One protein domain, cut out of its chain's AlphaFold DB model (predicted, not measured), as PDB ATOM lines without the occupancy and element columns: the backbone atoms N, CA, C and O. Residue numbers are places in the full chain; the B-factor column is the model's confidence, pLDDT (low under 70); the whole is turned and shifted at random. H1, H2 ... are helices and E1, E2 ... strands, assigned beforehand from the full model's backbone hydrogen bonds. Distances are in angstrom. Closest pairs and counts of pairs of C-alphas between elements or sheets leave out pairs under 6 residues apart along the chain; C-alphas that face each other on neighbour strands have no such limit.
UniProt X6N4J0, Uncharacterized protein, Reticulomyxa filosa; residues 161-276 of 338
ATOM      1  N   ILE A 161     -23.300  52.073  39.712       88.12
ATOM      2  CA  ILE A 161     -23.740  52.990  40.766       88.12
ATOM      3  C   ILE A 161     -24.409  54.202  40.135       88.12
ATOM      4  O   ILE A 161     -23.821  54.872  39.290       88.12
ATOM      5  N   PHE A 162     -25.628  54.503  40.574       85.56
ATOM      6  CA  PHE A 162     -26.356  55.693  40.145       85.56
ATOM      7  C   PHE A 162     -27.093  56.302  41.331       85.56
ATOM      8  O   PHE A 162     -27.829  55.613  42.034       85.56
ATOM      9  N   GLY A 163     -26.850  57.587  41.601       81.31
ATOM     10  CA  GLY A 163     -27.475  58.291  42.726       81.31
ATOM     11  C   GLY A 163     -27.231  57.660  44.104       81.31
ATOM     12  O   GLY A 163     -28.050  57.787  45.009       81.31
ATOM     13  N   GLY A 164     -26.106  56.957  44.254       83.56
ATOM     14  CA  GLY A 164     -25.723  56.209  45.452       83.56
ATOM     15  C   GLY A 164     -26.262  54.776  45.500       83.56
ATOM     16  O   GLY A 164     -25.744  53.977  46.271       83.56
ATOM     17  N   CYS A 165     -27.230  54.403  44.663       86.62
ATOM     18  CA  CYS A 165     -27.724  53.030  44.574       86.62
ATOM     19  C   CYS A 165     -26.697  52.137  43.880       86.62
ATOM     20  O   CYS A 165     -26.275  52.440  42.766       86.62
ATOM     21  N   VAL A 166     -26.312  51.038  44.531       89.94
ATOM     22  CA  VAL A 166     -25.366  50.051  44.001       89.94
ATOM     23  C   VAL A 166     -26.147  48.888  43.399       89.94
ATOM     24  O   VAL A 166     -26.704  48.061  44.125       89.94
ATOM     25  N   PHE A 167     -26.176  48.823  42.073       91.25
ATOM     26  CA  PHE A 167     -26.832  47.773  41.304       91.25
ATOM     27  C   PHE A 167     -25.858  46.649  40.977       91.25
ATOM     28  O   PHE A 167     -24.762  46.912  40.479       91.25
ATOM     29  N   ILE A 168     -26.264  45.402  41.210       92.00
ATOM     30  CA  ILE A 168     -25.475  44.207  40.880       92.00
ATOM     31  C   ILE A 168     -26.374  43.118  40.278       92.00
ATOM     32  O   ILE A 168     -27.566  43.079  40.594       92.00
ATOM     33  N   PRO A 169     -25.839  42.210  39.443       92.75
ATOM     34  CA  PRO A 169     -26.555  41.004  39.066       92.75
ATOM     35  C   PRO A 169     -26.618  40.050  40.268       92.75
ATOM     36  O   PRO A 169     -25.613  39.804  40.942       92.75
ATOM     37  N   LEU A 170     -27.797  39.495  40.528       93.00
ATOM     38  CA  LEU A 170     -28.012  38.484  41.549       93.00
ATOM     39  C   LEU A 170     -27.311  37.185  41.143       93.00
ATOM     40  O   LEU A 170     -27.457  36.688  40.027       93.00
ATOM     41  N   THR A 171     -26.560  36.612  42.076       92.69
ATOM     42  CA  THR A 171     -25.855  35.339  41.902       92.69
ATOM     43  C   THR A 171     -25.948  34.533  43.196       92.69
ATOM     44  O   THR A 171     -26.122  35.116  44.270       92.69
ATOM     45  N   GLN A 172     -25.810  33.207  43.139       92.19
ATOM     46  CA  GLN A 172     -25.760  32.408  44.370       92.19
ATOM     47  C   GLN A 172     -24.547  32.750  45.257       92.19
ATOM     48  O   GLN A 172     -24.735  32.869  46.465       92.19
ATOM     49  N   PRO A 173     -23.337  33.037  44.723       91.56
ATOM     50  CA  PRO A 173     -22.224  33.552  45.522       91.56
ATOM     51  C   PRO A 173     -22.549  34.838  46.288       91.56
ATOM     52  O   PRO A 173     -22.075  35.005  47.407       91.56
ATOM     53  N   TYR A 174     -23.385  35.723  45.732       91.50
ATOM     54  CA  TYR A 174     -23.891  36.869  46.487       91.50
ATOM     55  C   TYR A 174     -24.819  36.433  47.628       91.50
ATOM     56  O   TYR A 174     -24.691  36.926  48.735       91.50
ATOM     57  N   LEU A 175     -25.714  35.467  47.411       92.56
ATOM     58  CA  LEU A 175     -26.566  34.946  48.490       92.56
ATOM     59  C   LEU A 175     -25.756  34.291  49.615       92.56
ATOM     60  O   LEU A 175     -26.098  34.441  50.784       92.56
ATOM     61  N   HIS A 176     -24.634  33.649  49.295       91.06
ATOM     62  CA  HIS A 176     -23.729  33.083  50.295       91.06
ATOM     63  C   HIS A 176     -23.106  34.127  51.241       91.06
ATOM     64  O   HIS A 176     -22.584  33.744  52.288       91.06
ATOM     65  N   THR A 177     -23.192  35.435  50.956       91.56
ATOM     66  CA  THR A 177     -22.715  36.468  51.895       91.56
ATOM     67  C   THR A 177     -23.547  36.549  53.176       91.56
ATOM     68  O   THR A 177     -23.084  37.136  54.149       91.56
ATOM     69  N   TRP A 178     -24.744  35.950  53.207       92.44
ATOM     70  CA  TRP A 178     -25.544  35.787  54.430       92.44
ATOM     71  C   TRP A 178     -25.020  34.681  55.364       92.44
ATOM     72  O   TRP A 178     -25.559  34.502  56.451       92.44
ATOM     73  N   GLY A 179     -23.954  33.966  54.989       91.38
ATOM     74  CA  GLY A 179     -23.303  32.958  55.825       91.38
ATOM     75  C   GLY A 179     -23.752  31.526  55.530       91.38
ATOM     76  O   GLY A 179     -24.348  31.232  54.493       91.38
ATOM     77  N   GLU A 180     -23.435  30.604  56.444       88.75
ATOM     78  CA  GLU A 180     -23.689  29.164  56.264       88.75
ATOM     79  C   GLU A 180     -25.181  28.844  56.080       88.75
ATOM     80  O   GLU A 180     -25.541  27.956  55.307       88.75
ATOM     81  N   THR A 181     -26.052  29.612  56.735       91.25
ATOM     82  CA  THR A 181     -27.515  29.477  56.716       91.25
ATOM     83  C   THR A 181     -28.194  30.448  55.748       91.25
ATOM     84  O   THR A 181     -29.374  30.747  55.899       91.25
ATOM     85  N   TRP A 182     -27.499  30.902  54.696       91.19
ATOM     86  CA  TRP A 182     -28.031  31.850  53.703       91.19
ATOM     87  C   TRP A 182     -29.418  31.489  53.139       91.19
ATOM     88  O   TRP A 182     -30.224  32.370  52.860       91.19
ATOM     89  N   TYR A 183     -29.728  30.198  52.993       89.31
ATOM     90  CA  TYR A 183     -31.019  29.700  52.503       89.31
ATOM     91  C   TYR A 183     -32.181  29.926  53.494       89.31
ATOM     92  O   TYR A 183     -33.346  29.753  53.132       89.31
ATOM     93  N   GLN A 184     -31.870  30.289  54.739       89.00
ATOM     94  CA  GLN A 184     -32.812  30.714  55.776       89.00
ATOM     95  C   GLN A 184     -32.801  32.236  55.947       89.00
ATOM     96  O   GLN A 184     -33.871  32.825  56.088       89.00
ATOM     97  N   ASP A 185     -31.618  32.854  55.900       90.88
ATOM     98  CA  ASP A 185     -31.423  34.249  56.314       90.88
ATOM     99  C   ASP A 185     -31.540  35.273  55.175       90.88
ATOM    100  O   ASP A 185     -31.836  36.446  55.420       90.88
ATOM    101  N   ALA A 186     -31.306  34.866  53.923       92.00
ATOM    102  CA  ALA A 186     -31.422  35.771  52.786       92.00
ATOM    103  C   ALA A 186     -32.898  36.102  52.470       92.00
ATOM    104  O   ALA A 186     -33.791  35.279  52.700       92.00
ATOM    105  N   PRO A 187     -33.186  37.286  51.889       91.06
ATOM    106  CA  PRO A 187     -34.548  37.674  51.535       91.06
ATOM    107  C   PRO A 187     -35.250  36.638  50.645       91.06
ATOM    108  O   PRO A 187     -34.695  36.162  49.649       91.06
ATOM    109  N   ARG A 188     -36.504  36.315  50.988       89.88
ATOM    110  CA  ARG A 188     -37.282  35.232  50.358       89.88
ATOM    111  C   ARG A 188     -37.453  35.410  48.854       89.88
ATOM    112  O   ARG A 188     -37.393  34.420  48.130       89.88
ATOM    113  N   ASP A 189     -37.595  36.641  48.384       89.19
ATOM    114  CA  ASP A 189     -37.731  36.930  46.958       89.19
ATOM    115  C   ASP A 189     -36.461  36.619  46.160       89.19
ATOM    116  O   ASP A 189     -36.550  36.109  45.041       89.19
ATOM    117  N   LEU A 190     -35.279  36.864  46.742       91.38
ATOM    118  CA  LEU A 190     -34.001  36.515  46.114       91.38
ATOM    119  C   LEU A 190     -33.802  34.999  46.086       91.38
ATOM    120  O   LEU A 190     -33.389  34.447  45.067       91.38
ATOM    121  N   LEU A 191     -34.133  34.325  47.193       92.19
ATOM    122  CA  LEU A 191     -34.082  32.866  47.292       92.19
ATOM    123  C   LEU A 191     -35.035  32.210  46.295       92.19
ATOM    124  O   LEU A 191     -34.650  31.279  45.593       92.19
ATOM    125  N   SER A 192     -36.265  32.718  46.195       90.94
ATOM    126  CA  SER A 192     -37.252  32.240  45.231       90.94
ATOM    127  C   SER A 192     -36.732  32.376  43.801       90.94
ATOM    128  O   SER A 192     -36.803  31.412  43.041       90.94
ATOM    129  N   ALA A 193     -36.136  33.520  43.452       89.56
ATOM    130  CA  ALA A 193     -35.531  33.716  42.139       89.56
ATOM    131  C   ALA A 193     -34.360  32.754  41.871       89.56
ATOM    132  O   ALA A 193     -34.278  32.179  40.787       89.56
ATOM    133  N   ALA A 194     -33.485  32.536  42.857       91.06
ATOM    134  CA  ALA A 194     -32.347  31.628  42.727       91.06
ATOM    135  C   ALA A 194     -32.767  30.158  42.581       91.06
ATOM    136  O   ALA A 194     -32.210  29.438  41.752       91.06
ATOM    137  N   PHE A 195     -33.761  29.711  43.354       89.94
ATOM    138  CA  PHE A 195     -34.236  28.324  43.333       89.94
ATOM    139  C   PHE A 195     -35.184  28.011  42.181       89.94
ATOM    140  O   PHE A 195     -35.327  26.845  41.822       89.94
ATOM    141  N   LYS A 196     -35.797  29.027  41.564       87.75
ATOM    142  CA  LYS A 196     -36.623  28.832  40.368       87.75
ATOM    143  C   LYS A 196     -35.824  28.232  39.208       87.75
ATOM    144  O   LYS A 196     -36.401  27.523  38.389       87.75
ATOM    145  N   GLY A 197     -34.515  28.497  39.148       83.62
ATOM    146  CA  GLY A 197     -33.621  27.895  38.158       83.62
ATOM    147  C   GLY A 197     -33.965  28.263  36.712       83.62
ATOM    148  O   GLY A 197     -33.684  27.479  35.808       83.62
ATOM    149  N   ASP A 198     -34.589  29.428  36.497       88.56
ATOM    150  CA  ASP A 198     -34.909  29.917  35.155       88.56
ATOM    151  C   ASP A 198     -33.628  30.074  34.321       88.56
ATOM    152  O   ASP A 198     -32.575  30.507  34.809       88.56
ATOM    153  N   ILE A 199     -33.736  29.716  33.045       90.56
ATOM    154  CA  ILE A 199     -32.647  29.816  32.077       90.56
ATOM    155  C   ILE A 199     -32.593  31.243  31.538       90.56
ATOM    156  O   ILE A 199     -33.629  31.846  31.263       90.56
ATOM    157  N   ALA A 200     -31.381  31.780  31.431       90.50
ATOM    158  CA  ALA A 200     -31.128  33.112  30.912       90.50
ATOM    159  C   ALA A 200     -31.528  33.198  29.438       90.50
ATOM    160  O   ALA A 200     -31.104  32.389  28.610       90.50
ATOM    161  N   ASP A 201     -32.301  34.228  29.124       88.38
ATOM    162  CA  ASP A 201     -32.770  34.529  27.785       88.38
ATOM    163  C   ASP A 201     -32.045  35.781  27.255       88.38
ATOM    164  O   ASP A 201     -32.169  36.855  27.853       88.38
ATOM    165  N   PRO A 202     -31.287  35.681  26.147       80.50
ATOM    166  CA  PRO A 202     -30.581  36.822  25.566       80.50
ATOM    167  C   PRO A 202     -31.483  37.958  25.058       80.50
ATOM    168  O   PRO A 202     -31.019  39.095  24.975       80.50
ATOM    169  N   LEU A 203     -32.727  37.664  24.664       83.38
ATOM    170  CA  LEU A 203     -33.680  38.652  24.148       83.38
ATOM    171  C   LEU A 203     -34.594  39.203  25.246       83.38
ATOM    172  O   LEU A 203     -34.970  40.379  25.184       83.38
ATOM    173  N   ASN A 204     -34.889  38.380  26.255       85.38
ATOM    174  CA  ASN A 204     -35.686  38.741  27.424       85.38
ATOM    175  C   ASN A 204     -34.789  38.961  28.654       85.38
ATOM    176  O   ASN A 204     -33.975  39.881  28.666       85.38
ATOM    177  N   VAL A 205     -34.944  38.168  29.719       84.81
ATOM    178  CA  VAL A 205     -34.188  38.333  30.970       84.81
ATOM    179  C   VAL A 205     -32.959  37.430  30.971       84.81
ATOM    180  O   VAL A 205     -33.063  36.213  31.105       84.81
ATOM    181  N   SER A 206     -31.783  38.047  30.894       86.62
ATOM    182  CA  SER A 206     -30.490  37.353  30.953       86.62
ATOM    183  C   SER A 206     -29.833  37.399  32.335       86.62
ATOM    184  O   SER A 206     -29.125  36.471  32.712       86.62
ATOM    185  N   GLU A 207     -30.077  38.457  33.111       90.56
ATOM    186  CA  GLU A 207     -29.581  38.601  34.479       90.56
ATOM    187  C   GLU A 207     -30.643  39.287  35.329       90.56
ATOM    188  O   GLU A 207     -31.250  40.273  34.909       90.56
ATOM    189  N   LEU A 208     -30.813  38.815  36.560       91.44
ATOM    190  CA  LEU A 208     -31.686  39.479  37.515       91.44
ATOM    191  C   LEU A 208     -30.901  40.541  38.284       91.44
ATOM    192  O   LEU A 208     -29.957  40.210  38.993       91.44
ATOM    193  N   VAL A 209     -31.269  41.813  38.149       91.62
ATOM    194  CA  VAL A 209     -30.561  42.919  38.813       91.62
ATOM    195  C   VAL A 209     -31.212  43.237  40.159       91.62
ATOM    196  O   VAL A 209     -32.437  43.234  40.289       91.62
ATOM    197  N   ILE A 210     -30.387  43.527  41.162       92.31
ATOM    198  CA  ILE A 210     -30.815  43.972  42.491       92.31
ATOM    199  C   ILE A 210     -30.141  45.287  42.862       92.31
ATOM    200  O   ILE A 210     -29.037  45.582  42.399       92.31
ATOM    201  N   VAL A 211     -30.769  46.038  43.762       91.56
ATOM    202  CA  VAL A 211     -30.067  47.037  44.573       91.56
ATOM    203  C   VAL A 211     -29.459  46.296  45.753       91.56
ATOM    204  O   VAL A 211     -30.182  45.723  46.560       91.56
ATOM    205  N   SER A 212     -28.133  46.278  45.853       91.06
ATOM    206  CA  SER A 212     -27.439  45.648  46.982       91.06
ATOM    207  C   SER A 212     -27.386  46.574  48.195       91.06
ATOM    208  O   SER A 212     -27.572  46.147  49.331       91.06
ATOM    209  N   THR A 213     -27.142  47.862  47.965       88.50
ATOM    210  CA  THR A 213     -27.088  48.873  49.022       88.50
ATOM    211  C   THR A 213     -27.272  50.272  48.438       88.50
ATOM    212  O   THR A 213     -27.161  50.470  47.224       88.50
ATOM    213  N   VAL A 214     -27.524  51.250  49.306       87.31
ATOM    214  CA  VAL A 214     -27.604  52.670  48.958       87.31
ATOM    215  C   VAL A 214     -26.541  53.425  49.751       87.31
ATOM    216  O   VAL A 214     -26.580  53.483  50.977       87.31
ATOM    217  N   LEU A 215     -25.571  54.000  49.043       85.38
ATOM    218  CA  LEU A 215     -24.516  54.832  49.612       85.38
ATOM    219  C   LEU A 215     -25.100  56.195  50.008       85.38
ATOM    220  O   LEU A 215     -25.585  56.902  49.120       85.38
ATOM    221  N   PRO A 216     -25.044  56.599  51.291       83.38
ATOM    222  CA  PRO A 216     -25.680  57.831  51.748       83.38
ATOM    223  C   PRO A 216     -25.183  59.078  51.005       83.38
ATOM    224  O   PRO A 216     -23.981  59.352  50.953       83.38
ATOM    225  N   HIS A 217     -26.117  59.858  50.462       82.75
ATOM    226  CA  HIS A 217     -25.855  61.140  49.814       82.75
ATOM    227  C   HIS A 217     -27.076  62.061  49.919       82.75
ATOM    228  O   HIS A 217     -28.214  61.618  50.032       82.75
ATOM    229  N   THR A 218     -26.868  63.369  49.778       80.38
ATOM    230  CA  THR A 218     -27.960  64.354  49.725       80.38
ATOM    231  C   THR A 218     -29.018  64.070  48.646       80.38
ATOM    232  O   THR A 218     -30.153  64.506  48.800       80.38
ATOM    233  N   ILE A 219     -28.680  63.334  47.575       80.06
ATOM    234  CA  ILE A 219     -29.607  63.039  46.466       80.06
ATOM    235  C   ILE A 219     -30.568  61.900  46.814       80.06
ATOM    236  O   ILE A 219     -31.662  61.852  46.265       80.06
ATOM    237  N   ASN A 220     -30.170  61.002  47.719       79.62
ATOM    238  CA  ASN A 220     -30.955  59.838  48.125       79.62
ATOM    239  C   ASN A 220     -31.443  59.941  49.577       79.62
ATOM    240  O   ASN A 220     -31.769  58.933  50.203       79.62
ATOM    241  N   MET A 221     -31.519  61.159  50.125       78.38
ATOM    242  CA  MET A 221     -32.069  61.354  51.465       78.38
ATOM    243  C   MET A 221     -33.508  60.846  51.543       78.38
ATOM    244  O   MET A 221     -34.328  61.132  50.678       78.38
ATOM    245  N   GLY A 222     -33.804  60.100  52.608       72.94
ATOM    246  CA  GLY A 222     -35.101  59.449  52.800       72.94
ATOM    247  C   GLY A 222     -35.231  58.093  52.103       72.94
ATOM    248  O   GLY A 222     -36.199  57.384  52.363       72.94
ATOM    249  N   CYS A 223     -34.259  57.683  51.281       73.44
ATOM    250  CA  CYS A 223     -34.224  56.341  50.717       73.44
ATOM    251  C   CYS A 223     -33.709  55.336  51.758       73.44
ATOM    252  O   CYS A 223     -32.507  55.217  51.986       73.44
ATOM    253  N   SER A 224     -34.624  54.584  52.367       70.75
ATOM    254  CA  SER A 224     -34.319  53.487  53.293       70.75
ATOM    255  C   SER A 224     -34.462  52.113  52.632       70.75
ATOM    256  O   SER A 224     -34.975  51.178  53.246       70.75
ATOM    257  N   LEU A 225     -34.071  51.993  51.359       74.56
ATOM    258  CA  LEU A 225     -34.092  50.705  50.669       74.56
ATOM    259  C   LEU A 225     -33.020  49.778  51.248       74.56
ATOM    260  O   LEU A 225     -31.839  50.123  51.316       74.56
ATOM    261  N   SER A 226     -33.457  48.588  51.645       74.62
ATOM    262  CA  SER A 226     -32.598  47.426  51.844       74.62
ATOM    263  C   SER A 226     -32.431  46.676  50.517       74.62
ATOM    264  O   SER A 226     -32.859  47.156  49.466       74.62
ATOM    265  N   VAL A 227     -31.777  45.511  50.543       76.75
ATOM    266  CA  VAL A 227     -31.573  44.697  49.339       76.75
ATOM    267  C   VAL A 227     -32.919  44.399  48.672       76.75
ATOM    268  O   VAL A 227     -33.743  43.698  49.258       76.75
ATOM    269  N   CYS A 228     -33.131  44.889  47.449       81.06
ATOM    270  CA  CYS A 228     -34.399  44.725  46.740       81.06
ATOM    271  C   CYS A 228     -34.212  44.332  45.270       81.06
ATOM    272  O   CYS A 228     -33.232  44.692  44.611       81.06
ATOM    273  N   LEU A 229     -35.180  43.567  44.767       78.00
ATOM    274  CA  LEU A 229     -35.317  43.215  43.357       78.00
ATOM    275  C   LEU A 229     -36.115  44.275  42.624       78.00
ATOM    276  O   LEU A 229     -37.087  44.794  43.171       78.00
ATOM    277  N   PHE A 230     -35.766  44.521  41.367       79.31
ATOM    278  CA  PHE A 230     -36.663  45.229  40.463       79.31
ATOM    279  C   PHE A 230     -38.004  44.492  40.336       79.31
ATOM    280  O   PHE A 230     -38.054  43.261  40.387       79.31
ATOM    281  N   GLY A 231     -39.085  45.269  40.245       73.06
ATOM    282  CA  GLY A 231     -40.442  44.774  40.013       73.06
ATOM    283  C   GLY A 231     -40.655  44.429  38.538       73.06
ATOM    284  O   GLY A 231     -39.740  43.959  37.870       73.06
ATOM    285  N   ASP A 232     -41.840  44.727  38.007       60.41
ATOM    286  CA  ASP A 232     -42.229  44.396  36.623       60.41
ATOM    287  C   ASP A 232     -41.615  45.321  35.550       60.41
ATOM    288  O   ASP A 232     -42.085  45.379  34.415       60.41
ATOM    289  N   VAL A 233     -40.560  46.066  35.887       62.62
ATOM    290  CA  VAL A 233     -39.805  46.854  34.904       62.62
ATOM    291  C   VAL A 233     -38.940  45.897  34.090       62.62
ATOM    292  O   VAL A 233     -38.239  45.067  34.670       62.62
ATOM    293  N   GLU A 234     -38.939  46.034  32.760       74.44
ATOM    294  CA  GLU A 234     -38.158  45.198  31.833       74.44
ATOM    295  C   GLU A 234     -36.634  45.439  31.936       74.44
ATOM    296  O   GLU A 234     -35.958  45.839  30.986       74.44
ATOM    297  N   ILE A 235     -36.036  45.189  33.098       87.31
ATOM    298  CA  ILE A 235     -34.586  45.170  33.267       87.31
ATOM    299  C   ILE A 235     -34.069  43.770  32.937       87.31
ATOM    300  O   ILE A 235     -34.143  42.842  33.735       87.31
ATOM    301  N   ARG A 236     -33.520  43.641  31.729       90.00
ATOM    302  CA  ARG A 236     -33.007  42.390  31.150       90.00
ATOM    303  C   ARG A 236     -31.639  41.960  31.675       90.00
ATOM    304  O   ARG A 236     -31.299  40.777  31.648       90.00
ATOM    305  N   SER A 237     -30.818  42.940  32.043       91.38
ATOM    306  CA  SER A 237     -29.449  42.760  32.529       91.38
ATOM    307  C   SER A 237     -28.932  44.026  33.201       91.38
ATOM    308  O   SER A 237     -29.528  45.102  33.061       91.38
ATOM    309  N   LEU A 238     -27.778  43.934  33.870       91.12
ATOM    310  CA  LEU A 238     -27.115  45.122  34.416       91.12
ATOM    311  C   LEU A 238     -26.712  46.102  33.299       91.12
ATOM    312  O   LEU A 238     -26.825  47.317  33.455       91.12
ATOM    313  N   SER A 239     -26.274  45.574  32.154       90.50
ATOM    314  CA  SER A 239     -25.908  46.391  30.990       90.50
ATOM    315  C   SER A 239     -27.117  47.122  30.407       90.50
ATOM    316  O   SER A 239     -27.002  48.293  30.050       90.50
ATOM    317  N   HIS A 240     -28.281  46.465  30.363       91.25
ATOM    318  CA  HIS A 240     -29.526  47.101  29.939       91.25
ATOM    319  C   HIS A 240     -29.940  48.214  30.908       91.25
ATOM    320  O   HIS A 240     -30.222  49.325  30.467       91.25
ATOM    321  N   LEU A 241     -29.885  47.967  32.224       90.00
ATOM    322  CA  LEU A 241     -30.167  48.997  33.231       90.00
ATOM    323  C   LEU A 241     -29.277  50.230  33.041       90.00
ATOM    324  O   LEU A 241     -29.768  51.357  33.054       90.00
ATOM    325  N   LYS A 242     -27.974  50.022  32.825       89.50
ATOM    326  CA  LYS A 242     -27.036  51.111  32.539       89.50
ATOM    327  C   LYS A 242     -27.485  51.929  31.324       89.50
ATOM    328  O   LYS A 242     -27.514  53.151  31.409       89.50
ATOM    329  N   GLN A 243     -27.833  51.274  30.217       89.62
ATOM    330  CA  GLN A 243     -28.277  51.956  28.996       89.62
ATOM    331  C   GLN A 243     -29.553  52.772  29.226       89.62
ATOM    332  O   GLN A 243     -29.612  53.930  28.816       89.62
ATOM    333  N   VAL A 244     -30.539  52.200  29.925       88.81
ATOM    334  CA  VAL A 244     -31.781  52.896  30.298       88.81
ATOM    335  C   VAL A 244     -31.455  54.156  31.101       88.81
ATOM    336  O   VAL A 244     -31.857  55.254  30.719       88.81
ATOM    337  N   LEU A 245     -30.641  54.039  32.152       86.75
ATOM    338  CA  LEU A 245     -30.279  55.175  33.004       86.75
ATOM    339  C   LEU A 245     -29.454  56.237  32.267       86.75
ATOM    340  O   LEU A 245     -29.684  57.434  32.441       86.75
ATOM    341  N   GLU A 246     -28.524  55.832  31.403       85.94
ATOM    342  CA  GLU A 246     -27.752  56.763  30.578       85.94
ATOM    343  C   GLU A 246     -28.631  57.502  29.563       85.94
ATOM    344  O   GLU A 246     -28.397  58.690  29.326       85.94
ATOM    345  N   SER A 247     -29.661  56.845  29.018       87.19
ATOM    346  CA  SER A 247     -30.608  57.461  28.085       87.19
ATOM    347  C   SER A 247     -31.431  58.572  28.743       87.19
ATOM    348  O   SER A 247     -31.502  59.667  28.192       87.19
ATOM    349  N   HIS A 248     -31.928  58.363  29.968       86.00
ATOM    350  CA  HIS A 248     -32.629  59.399  30.735       86.00
ATOM    351  C   HIS A 248     -31.743  60.629  30.991       86.00
ATOM    352  O   HIS A 248     -32.178  61.774  30.854       86.00
ATOM    353  N   VAL A 249     -30.460  60.408  31.305       83.44
ATOM    354  CA  VAL A 249     -29.494  61.505  31.484       83.44
ATOM    355  C   VAL A 249     -29.261  62.266  30.176       83.44
ATOM    356  O   VAL A 249     -29.149  63.490  30.199       83.44
ATOM    357  N   LEU A 250     -29.160  61.562  29.047       84.75
ATOM    358  CA  LEU A 250     -28.953  62.179  27.731       84.75
ATOM    359  C   LEU A 250     -30.182  62.955  27.250       84.75
ATOM    360  O   LEU A 250     -30.025  64.027  26.672       84.75
ATOM    361  N   ASN A 251     -31.383  62.449  27.533       87.00
ATOM    362  CA  ASN A 251     -32.647  63.106  27.202       87.00
ATOM    363  C   ASN A 251     -32.910  64.356  28.056       87.00
ATOM    364  O   ASN A 251     -33.766  65.169  27.712       87.00
ATOM    365  N   GLY A 252     -32.156  64.540  29.145       83.81
ATOM    366  CA  GLY A 252     -32.333  65.668  30.056       83.81
ATOM    367  C   GLY A 252     -33.586  65.538  30.918       83.81
ATOM    368  O   GLY A 252     -34.154  66.556  31.326       83.81
ATOM    369  N   ASP A 253     -34.016  64.303  31.194       85.94
ATOM    370  CA  ASP A 253     -35.108  64.047  32.126       85.94
ATOM    371  C   ASP A 253     -34.767  64.635  33.492       85.94
ATOM    372  O   ASP A 253     -33.602  64.742  33.860       85.94
ATOM    373  N   LYS A 254     -35.778  65.065  34.250       86.88
ATOM    374  CA  LYS A 254     -35.554  65.690  35.567       86.88
ATOM    375  C   LYS A 254     -35.511  64.671  36.699       86.88
ATOM    376  O   LYS A 254     -34.842  64.902  37.705       86.88
ATOM    377  N   LEU A 255     -36.252  63.579  36.549       86.19
ATOM    378  CA  LEU A 255     -36.469  62.548  37.555       86.19
ATOM    379  C   LEU A 255     -36.386  61.175  36.881       86.19
ATOM    380  O   LEU A 255     -36.769  61.050  35.721       86.19
ATOM    381  N   ILE A 256     -35.912  60.178  37.621       86.50
ATOM    382  CA  ILE A 256     -36.004  58.758  37.270       86.50
ATOM    383  C   ILE A 256     -36.671  58.045  38.431       86.50
ATOM    384  O   ILE A 256     -36.271  58.219  39.585       86.50
ATOM    385  N   ASP A 257     -37.664  57.237  38.116       86.75
ATOM    386  CA  ASP A 257     -38.366  56.349  39.018       86.75
ATOM    387  C   ASP A 257     -37.891  54.898  38.858       86.75
ATOM    388  O   ASP A 257     -37.577  54.406  37.777       86.75
ATOM    389  N   PHE A 258     -37.814  54.203  39.983       85.94
ATOM    390  CA  PHE A 258     -37.470  52.796  40.078       85.94
ATOM    391  C   PHE A 258     -38.606  52.082  40.794       85.94
ATOM    392  O   PHE A 258     -38.999  52.488  41.890       85.94
ATOM    393  N   TYR A 259     -39.087  50.997  40.195       86.88
ATOM    394  CA  TYR A 259     -40.100  50.129  40.780       86.88
ATOM    395  C   TYR A 259     -39.459  48.808  41.186       86.88
ATOM    396  O   TYR A 259     -38.811  48.133  40.381       86.88
ATOM    397  N   PHE A 260     -39.653  48.435  42.442       85.81
ATOM    398  CA  PHE A 260     -39.128  47.219  43.040       85.81
ATOM    399  C   PHE A 260     -40.257  46.233  43.332       85.81
ATOM    400  O   PHE A 260     -41.444  46.568  43.277       85.81
ATOM    401  N   LYS A 261     -39.884  44.993  43.652       81.00
ATOM    402  CA  LYS A 261     -40.826  44.018  44.204       81.00
ATOM    403  C   LYS A 261     -41.490  44.550  45.477       81.00
ATOM    404  O   LYS A 261     -41.016  45.496  46.102       81.00
ATOM    405  N   GLU A 262     -42.629  43.948  45.815       78.06
ATOM    406  CA  GLU A 262     -43.469  44.338  46.960       78.06
ATOM    407  C   GLU A 262     -44.027  45.776  46.869       78.06
ATOM    408  O   GLU A 262     -44.494  46.338  47.855       78.06
ATOM    409  N   GLY A 263     -44.020  46.374  45.670       77.69
ATOM    410  CA  GLY A 263     -44.593  47.699  45.412       77.69
ATOM    411  C   GLY A 263     -43.735  48.865  45.905       77.69
ATOM    412  O   GLY A 263     -44.198  50.007  45.888       77.69
ATOM    413  N   ALA A 264     -42.496  48.609  46.336       82.25
ATOM    414  CA  ALA A 264     -41.583  49.671  46.728       82.25
ATOM    415  C   ALA A 264     -41.171  50.515  45.511       82.25
ATOM    416  O   ALA A 264     -40.931  50.001  44.418       82.25
ATOM    417  N   MET A 265     -41.070  51.828  45.711       85.81
ATOM    418  CA  MET A 265     -40.696  52.790  44.678       85.81
ATOM    419  C   MET A 265     -39.618  53.732  45.203       85.81
ATOM    420  O   MET A 265     -39.626  54.115  46.372       85.81
ATOM    421  N   MET A 266     -38.719  54.147  44.318       84.50
ATOM    422  CA  MET A 266     -37.767  55.222  44.573       84.50
ATOM    423  C   MET A 266     -37.755  56.185  43.399       84.50
ATOM    424  O   MET A 266     -37.769  55.753  42.257       84.50
ATOM    425  N   VAL A 267     -37.665  57.483  43.681       86.56
ATOM    426  CA  VAL A 267     -37.510  58.517  42.656       86.56
ATOM    427  C   VAL A 267     -36.248  59.308  42.959       86.56
ATOM    428  O   VAL A 267     -36.077  59.788  44.079       86.56
ATOM    429  N   LEU A 268     -35.365  59.445  41.972       84.19
ATOM    430  CA  LEU A 268     -34.120  60.198  42.088       84.19
ATOM    431  C   LEU A 268     -34.091  61.352  41.081       84.19
ATOM    432  O   LEU A 268     -34.510  61.178  39.934       84.19
ATOM    433  N   PRO A 269     -33.566  62.529  41.465       82.44
ATOM    434  CA  PRO A 269     -33.314  63.597  40.511       82.44
ATOM    435  C   PRO A 269     -32.209  63.182  39.551       82.44
ATOM    436  O   PRO A 269     -31.213  62.605  39.976       82.44
ATOM    437  N   VAL A 270     -32.345  63.528  38.275       78.75
ATOM    438  CA  VAL A 270     -31.306  63.329  37.264       78.75
ATOM    439  C   VAL A 270     -30.439  64.579  37.220       78.75
ATOM    440  O   VAL A 270     -30.881  65.657  36.831       78.75
ATOM    441  N   GLN A 271     -29.187  64.455  37.644       67.75
ATOM    442  CA  GLN A 271     -28.200  65.530  37.549       67.75
ATOM    443  C   GLN A 271     -27.006  65.037  36.732       67.75
ATOM    444  O   GLN A 271     -26.642  63.866  36.822       67.75
ATOM    445  N   GLN A 272     -26.347  65.912  35.961       56.38
ATOM    446  CA  GLN A 272     -25.149  65.529  35.188       56.38
ATOM    447  C   GLN A 272     -24.045  64.927  36.082       56.38
ATOM    448  O   GLN A 272     -23.347  64.004  35.661       56.38
ATOM    449  N   ASN A 273     -23.955  65.369  37.344       55.59
ATOM    450  CA  ASN A 273     -23.041  64.822  38.351       55.59
ATOM    451  C   ASN A 273     -23.458  63.455  38.914       55.59
ATOM    452  O   ASN A 273     -22.631  62.803  39.543       55.59
ATOM    453  N   ASN A 274     -24.671  62.954  38.652       55.69
ATOM    454  CA  ASN A 274     -25.044  61.582  39.025       55.69
ATOM    455  C   ASN A 274     -24.212  60.534  38.279       55.69
ATOM    456  O   ASN A 274     -24.129  59.396  38.732       55.69
ATOM    457  N   ARG A 275     -23.567  60.923  37.165       51.34
ATOM    458  CA  ARG A 275     -22.553  60.114  36.473       51.34
ATOM    459  C   ARG A 275     -21.262  59.951  37.289       51.34
ATOM    460  O   ARG A 275     -20.499  59.032  37.016       51.34
ATOM    461  N   GLN A 276     -20.994  60.821  38.270       45.94
ATOM    462  CA  GLN A 276     -19.755  60.833  39.063       45.94
ATOM    463  C   GLN A 276     -19.813  59.953  40.321       45.94
ATOM    464  O   GLN A 276     -19.234  60.292  41.352       45.94
TER     465      GLN A 276
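Overview. This is residues 161 to 276 of the 338 residues of an uncharacterized protein of Reticulomyxa filosa (UniProt X6N4J0). Two separate two-stranded ribbons, E1 with E2 and the hairpin E3 E4, share a loosely tied frame with one long helix, H4, which meets E1 and E2 with its first residues and runs on alongside the hairpin. A cluster of three short helices, H1, H2 and H3, makes one end of the longest axis; the short H5 lies towards the other, and two long links loop between the parts. The printed part has 116 residues, with five named helices and four named strands in the order E1 H1 H2 H3 E2 H4 E3 E4 H5. Both ribbons are antiparallel and the class is mixed, helices and strands. The whole is compact, with a radius of gyration of the C-alphas of 14.7 A and spans of 42 by 33 by 25 A.

Arrangement. Begin with E1, residues 165 to 169, and its antiparallel neighbour E2, residues 209 to 214; N 166 and O 213 are within hydrogen-bond range at 2.9 A, N 168 and O 210 at 3.0 A. At H4, residues 238 to 251, look at Leu 238: its C-alpha is 6.2 A from that of Pro 169 in E1, the closest pair. Farther along H4, His 248 and Ile 256 are its closest C-alphas to E3, residues 255 to 259, at 7.4 A. E3 forms a hairpin with E4, residues 265 to 269, where N 258 and O 266 are 2.8 A apart, within hydrogen-bond range. E1 and E2 are each apart from E3 and E4. H5, residues 272 to 275, is close to but not clearly touching H4, with the C-alphas of Val 249 and Gln 272 closest at 7.0 A. Beyond E1, H1, residues 172 to 178, only just touches H3, residues 188 to 196, with 3 pairs of C-alphas within 8 A, the closest Gln 172 and Ala 194 at 6.8 A; they run opposite ways at a shallow tilt of 30 degrees. H2, residues 182 to 185, touches H1 only at the corner, the C-alphas of His 176 and Trp 182 closest at 5.6 A. Every O i to N i+4 pair is within hydrogen-bond range in H3 and H4; H1 has 1 of 3, beside 4 of 4 for O i to N i+3, and H2 and H5 are too short for an O i to N i+4 pair.

Along the chain. Find C-alpha 165 at (-27.724, 53.030, 44.574), where E1 begins its 13.3 A; E2 is 14.4 A long. H4 runs 20.2 A from C-alpha 238 at (-27.115, 45.122, 34.416) to C-alpha 251 at (-32.647, 63.106, 27.202). H3 is 11.9 A long, E3 13.3 A and E4 13.7 A.

Size, cuts and confidence. The C-alphas of Glu 180 and Gly 252, the two farthest apart, are 45.8 A from each other. The printed part has no cut. Look for the long links at residues 197 to 208 and 215 to 237. The mean pLDDT of the printed part is 84.3; residues 232 to 233 and 271 to 276 are under 70.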